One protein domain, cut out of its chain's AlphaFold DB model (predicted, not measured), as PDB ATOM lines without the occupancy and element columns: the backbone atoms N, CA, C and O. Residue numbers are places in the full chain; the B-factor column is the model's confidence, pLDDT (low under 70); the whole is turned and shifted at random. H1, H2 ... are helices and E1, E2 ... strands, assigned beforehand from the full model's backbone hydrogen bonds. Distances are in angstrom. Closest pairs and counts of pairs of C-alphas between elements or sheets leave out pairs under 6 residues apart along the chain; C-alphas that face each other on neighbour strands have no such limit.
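What this domain is: This is residues 2 to 42 of the 82 residues of an uncharacterized protein of Kalanchoe fedtschenkoi (UniProt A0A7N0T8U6). A short two-stranded hairpin, E1 and E2, has one helix, H1, over one of its faces, and a second, shorter helix, H2, sits off the end of E2, away from H1, so that the whole is a small rod. The two ends of the printed part, Ala 2 and Pro 42, lie at opposite ends of this rod. The printed part has 41 residues with two named helices and two named strands, in the order H1, E1, E2, H2; the sheet is E1 - E2, antiparallel, and the class is mixed, helices and strands. The whole is only just compact, close to loose, with a radius of gyration of the C-alphas of 10.4 A, and the C-alphas span 32 by 16 by 12 A.

How they stand to each other: Residues 4 to 15 form H1, residues 20 to 23 form E1, and the closest C-alphas of these two are those of Leu 13 and Tyr 20, 7.5 A apart. Residues 28 to 31 form E2, which makes a hairpin with E1. The two strands are antiparallel, with 175 degrees between their N-to-C directions. C-alphas 20 and 31 face each other at 4.9 A, as do C-alphas 22 and 29 at 4.9 A. Across the pair N 21 and O 30 are 2.9 A apart and N 30 and O 21 are 2.8 A apart, both within hydrogen-bond range. The closest C-alphas of H1 and E2 are those of Ser 6 and Ile 29, 7.5 A apart. The centre of H1 is 10.7 A from the centre of E1 and 10.7 A from that of E2. Residues 33 to 40 form H2, which is apart from H1 and from E1. In H1 and H2 every pair of O i and N i+4 is within hydrogen-bond range.

Where its parts are: H1, Arg 4 to Arg 15, begins with C-alpha 4 at (-40.015, 19.353, -41.370) and is 16.7 A long from first to last C-alpha. E1, Tyr 20 to Asn 23, is 9.2 A long and begins with C-alpha 20 at (-23.001, 16.240, -40.705). E2, Lys 28 to Ile 31, is 10.0 A long. H2, Gly 33 to Leu 40, is 10.2 A long and ends with C-alpha 40 at (-18.238, 26.013, -51.060).

The domain as a whole: The two C-alphas farthest apart in the domain are those of Ala 2 and Pro 42, at 32.3 A. The printed part has no cut. The links H1 to E1 and E1 to E2, of 4 residues each, and E2 to H2, of 1 residue, are tight. The mean pLDDT of the printed part is 82.9, and residues 2, 25 and 42 are under 70.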
ATOM      1  N   ALA A   2     -39.480  16.209 -34.993       60.19
ATOM      2  CA  ALA A   2     -38.587  16.711 -36.027       60.19
ATOM      3  C   ALA A   2     -39.302  17.853 -36.745       60.19
ATOM      4  O   ALA A   2     -40.407  17.665 -37.255       60.19
ATOM      5  N   THR A   3     -38.717  19.043 -36.790       70.12
ATOM      6  CA  THR A   3     -39.287  20.089 -37.637       70.12
ATOM      7  C   THR A   3     -39.067  19.663 -39.086       70.12
ATOM      8  O   THR A   3     -37.958  19.275 -39.453       70.12
ATOM      9  N   ARG A   4     -40.097  19.725 -39.939       80.06
ATOM     10  CA  ARG A   4     -40.015  19.353 -41.370       80.06
ATOM     11  C   ARG A   4     -38.800  19.970 -42.082       80.06
ATOM     12  O   ARG A   4     -38.264  19.403 -43.029       80.06
ATOM     13  N   VAL A   5     -38.365  21.135 -41.611       84.19
ATOM     14  CA  VAL A   5     -37.171  21.849 -42.074       84.19
ATOM     15  C   VAL A   5     -35.891  21.053 -41.810       84.19
ATOM     16  O   VAL A   5     -35.102  20.871 -42.728       84.19
ATOM     17  N   SER A   6     -35.698  20.520 -40.603       82.56
ATOM     18  CA  SER A   6     -34.500  19.744 -40.257       82.56
ATOM     19  C   SER A   6     -34.346  18.470 -41.097       82.56
ATOM     20  O   SER A   6     -33.253  18.194 -41.585       82.56
ATOM     21  N   GLN A   7     -35.442  17.760 -41.379       85.69
ATOM     22  CA  GLN A   7     -35.439  16.610 -42.293       85.69
ATOM     23  C   GLN A   7     -35.056  17.013 -43.721       85.69
ATOM     24  O   GLN A   7     -34.249  16.348 -44.363       85.69
ATOM     25  N   LYS A   8     -35.596  18.133 -44.220       89.12
ATOM     26  CA  LYS A   8     -35.240  18.658 -45.546       89.12
ATOM     27  C   LYS A   8     -33.769  19.058 -45.632       89.12
ATOM     28  O   LYS A   8     -33.130  18.777 -46.642       89.12
ATOM     29  N   ILE A   9     -33.237  19.686 -44.586       88.31
ATOM     30  CA  ILE A   9     -31.821  20.056 -44.502       88.31
ATOM     31  C   ILE A   9     -30.946  18.795 -44.484       88.31
ATOM     32  O   ILE A   9     -29.987  18.722 -45.245       88.31
ATOM     33  N   GLY A  10     -31.300  17.779 -43.693       88.31
ATOM     34  CA  GLY A  10     -30.581  16.500 -43.670       88.31
ATOM     35  C   GLY A  10     -30.584  15.785 -45.026       88.31
ATOM     36  O   GLY A  10     -29.532  15.382 -45.525       88.31
ATOM     37  N   ALA A  11     -31.744  15.725 -45.689       89.50
ATOM     38  CA  ALA A  11     -31.870  15.169 -47.035       89.50
ATOM     39  C   ALA A  11     -31.021  15.932 -48.067       89.50
ATOM     40  O   ALA A  11     -30.379  15.314 -48.920       89.50
ATOM     41  N   LEU A  12     -30.977  17.265 -47.974       90.06
ATOM     42  CA  LEU A  12     -30.135  18.097 -48.829       90.06
ATOM     43  C   LEU A  12     -28.649  17.796 -48.603       90.06
ATOM     44  O   LEU A  12     -27.937  17.530 -49.565       90.06
ATOM     45  N   LEU A  13     -28.187  17.778 -47.352       89.31
ATOM     46  CA  LEU A  13     -26.788  17.484 -47.025       89.31
ATOM     47  C   LEU A  13     -26.364  16.103 -47.540       89.31
ATOM     48  O   LEU A  13     -25.286  15.968 -48.117       89.31
ATOM     49  N   ARG A  14     -27.248  15.104 -47.433       87.62
ATOM     50  CA  ARG A  14     -27.021  13.756 -47.971       87.62
ATOM     51  C   ARG A  14     -26.904  13.753 -49.495       87.62
ATOM     52  O   ARG A  14     -26.006  13.112 -50.032       87.62
ATOM     53  N   ARG A  15     -27.763  14.508 -50.189       89.12
ATOM     54  CA  ARG A  15     -27.699  14.672 -51.652       89.12
ATOM     55  C   ARG A  15     -26.410  15.366 -52.103       89.12
ATOM     56  O   ARG A  15     -25.893  15.036 -53.163       89.12
ATOM     57  N   LEU A  16     -25.899  16.310 -51.314       87.06
ATOM     58  CA  LEU A  16     -24.662  17.043 -51.607       87.06
ATOM     59  C   LEU A  16     -23.388  16.293 -51.172       87.06
ATOM     60  O   LEU A  16     -22.289  16.795 -51.406       87.06
ATOM     61  N   GLY A  17     -23.518  15.121 -50.536       86.19
ATOM     62  CA  GLY A  17     -22.384  14.349 -50.014       86.19
ATOM     63  C   GLY A  17     -21.681  15.012 -48.825       86.19
ATOM     64  O   GLY A  17     -20.512  14.737 -48.565       86.19
ATOM     65  N   LEU A  18     -22.368  15.911 -48.115       88.50
ATOM     66  CA  LEU A  18     -21.819  16.656 -46.989       88.50
ATOM     67  C   LEU A  18     -22.032  15.885 -45.679       88.50
ATOM     68  O   LEU A  18     -23.180  15.740 -45.250       88.50
ATOM     69  N   PRO A  19     -20.967  15.424 -44.998       86.25
ATOM     70  CA  PRO A  19     -21.107  14.796 -43.695       86.25
ATOM     71  C   PRO A  19     -21.531  15.832 -42.649       86.25
ATOM     72  O   PRO A  19     -20.948  16.913 -42.529       86.25
ATOM     73  N   TYR A  20     -22.532  15.474 -41.855       88.50
ATOM     74  CA  TYR A  20     -23.001  16.240 -40.705       88.50
ATOM     75  C   TYR A  20     -23.162  15.303 -39.512       88.50
ATOM     76  O   TYR A  20     -23.392  14.105 -39.665       88.50
ATOM     77  N   GLN A  21     -23.038  15.862 -38.314       88.00
ATOM     78  CA  GLN A  21     -23.272  15.142 -37.072       88.00
ATOM     79  C   GLN A  21     -24.603  15.577 -36.472       88.00
ATOM     80  O   GLN A  21     -24.892  16.770 -36.378       88.00
ATOM     81  N   GLY A  22     -25.393  14.612 -36.015       83.56
ATOM     82  CA  GLY A  22     -26.653  14.865 -35.331       83.56
ATOM     83  C   GLY A  22     -27.800  14.053 -35.909       83.56
ATOM     84  O   GLY A  22     -27.636  13.309 -36.873       83.56
ATOM     85  N   ASN A  23     -28.960  14.180 -35.279       78.94
ATOM     86  CA  ASN A  23     -30.144  13.421 -35.644       78.94
ATOM     87  C   ASN A  23     -31.208  14.381 -36.181       78.94
ATOM     88  O   ASN A  23     -31.699  15.254 -35.457       78.94
ATOM     89  N   GLU A  24     -31.564  14.187 -37.451       75.06
ATOM     90  CA  GLU A  24     -32.606  14.929 -38.169       75.06
ATOM     91  C   GLU A  24     -33.919  14.962 -37.377       75.06
ATOM     92  O   GLU A  24     -34.597  15.982 -37.336       75.06
ATOM     93  N   SER A  25     -34.234  13.879 -36.661       68.62
ATOM     94  CA  SER A  25     -35.464  13.740 -35.881       68.62
ATOM     95  C   SER A  25     -35.533  14.646 -34.644       68.62
ATOM     96  O   SER A  25     -36.623  14.935 -34.146       68.62
ATOM     97  N   TYR A  26     -34.381  15.115 -34.158       72.75
ATOM     98  CA  TYR A  26     -34.263  16.011 -33.000       72.75
ATOM     99  C   TYR A  26     -33.936  17.456 -33.399       72.75
ATOM    100  O   TYR A  26     -33.744  18.300 -32.527       72.75
ATOM    101  N   GLY A  27     -33.851  17.752 -34.702       72.62
ATOM    102  CA  GLY A  27     -33.585  19.098 -35.214       72.62
ATOM    103  C   GLY A  27     -32.168  19.623 -34.961       72.62
ATOM    104  O   GLY A  27     -31.877  20.772 -35.281       72.62
ATOM    105  N   LYS A  28     -31.276  18.801 -34.402       81.69
ATOM    106  CA  LYS A  28     -29.887  19.172 -34.120       81.69
ATOM    107  C   LYS A  28     -29.000  18.645 -35.241       81.69
ATOM    108  O   LYS A  28     -28.726  17.449 -35.292       81.69
ATOM    109  N   ILE A  29     -28.565  19.542 -36.123       84.75
ATOM    110  CA  ILE A  29     -27.627  19.257 -37.214       84.75
ATOM    111  C   ILE A  29     -26.387  20.119 -36.997       84.75
ATOM    112  O   ILE A  29     -26.483  21.342 -36.915       84.75
ATOM    113  N   ARG A  30     -25.219  19.484 -36.906       86.12
ATOM    114  CA  ARG A  30     -23.924  20.151 -36.796       86.12
ATOM    115  C   ARG A  30     -23.122  19.892 -38.059       86.12
ATOM    116  O   ARG A  30     -22.824  18.746 -38.393       86.12
ATOM    117  N   ILE A  31     -22.765  20.969 -38.743       87.19
ATOM    118  CA  ILE A  31     -21.931  20.931 -39.942       87.19
ATOM    119  C   ILE A  31     -20.533  21.399 -39.550       87.19
ATOM    120  O   ILE A  31     -20.374  22.400 -38.850       87.19
ATOM    121  N   TYR A  32     -19.511  20.677 -39.999       88.56
ATOM    122  CA  TYR A  32     -18.126  21.081 -39.799       88.56
ATOM    123  C   TYR A  32     -17.776  22.226 -40.754       88.56
ATOM    124  O   TYR A  32     -17.837  22.062 -41.974       88.56
ATOM    125  N   GLY A  33     -17.373  23.377 -40.208       84.62
ATOM    126  CA  GLY A  33     -17.061  24.574 -41.000       84.62
ATOM    127  C   GLY A  33     -15.960  24.352 -42.040       84.62
ATOM    128  O   GLY A  33     -16.049  24.874 -43.146       84.62
ATOM    129  N   LEU A  34     -14.965  23.508 -41.740       84.50
ATOM    130  CA  LEU A  34     -13.914  23.135 -42.694       84.50
ATOM    131  C   LEU A  34     -14.475  22.375 -43.906       84.50
ATOM    132  O   LEU A  34     -14.078  22.639 -45.038       84.50
ATOM    133  N   THR A  35     -15.414  21.459 -43.678       81.25
ATOM    134  CA  THR A  35     -16.070  20.688 -44.740       81.25
ATOM    135  C   THR A  35     -16.979  21.575 -45.578       81.25
ATOM    136  O   THR A  35     -16.926  21.512 -46.802       81.25
ATOM    137  N   ALA A  36     -17.748  22.461 -44.935       83.25
ATOM    138  CA  ALA A  36     -18.563  23.449 -45.636       83.25
ATOM    139  C   ALA A  36     -17.694  24.390 -46.483       83.25
ATOM    140  O   ALA A  36     -17.998  24.617 -47.648       83.25
ATOM    141  N   LYS A  37     -16.567  24.870 -45.940       84.44
ATOM    142  CA  LYS A  37     -15.612  25.719 -46.662       84.44
ATOM    143  C   LYS A  37     -15.022  24.999 -47.874       84.44
ATOM    144  O   LYS A  37     -14.977  25.587 -48.941       84.44
ATOM    145  N   ARG A  38     -14.623  23.730 -47.741       82.88
ATOM    146  CA  ARG A  38     -14.118  22.919 -48.866       82.88
ATOM    147  C   ARG A  38     -15.175  22.663 -49.938       82.88
ATOM    148  O   ARG A  38     -14.831  22.599 -51.106       82.88
ATOM    149  N   TRP A  39     -16.434  22.502 -49.544       84.31
ATOM    150  CA  TRP A  39     -17.535  22.272 -50.478       84.31
ATOM    151  C   TRP A  39     -17.954  23.552 -51.210       84.31
ATOM    152  O   TRP A  39     -18.234  23.521 -52.402       84.31
ATOM    153  N   LEU A  40     -17.949  24.687 -50.504       82.69
ATOM    154  CA  LEU A  40     -18.238  26.013 -51.060       82.69
ATOM    155  C   LEU A  40     -17.061  26.617 -51.830       82.69
ATOM    156  O   LEU A  40     -17.247  27.608 -52.527       82.69
ATOM    157  N   GLN A  41     -15.861  26.056 -51.691       83.62
ATOM    158  CA  GLN A  41     -14.714  26.395 -52.517       83.62
ATOM    159  C   GLN A  41     -14.729  25.512 -53.766       83.62
ATOM    160  O   GLN A  41     -14.231  24.384 -53.717       83.62
ATOM    161  N   PRO A  42     -15.252  25.993 -54.911       66.88
ATOM    162  CA  PRO A  42     -14.890  25.371 -56.171       66.88
ATOM    163  C   PRO A  42     -13.363  25.431 -56.273       66.88
ATOM    164  O   PRO A  42     -12.765  26.468 -55.979       66.88
TER     165      PRO A  42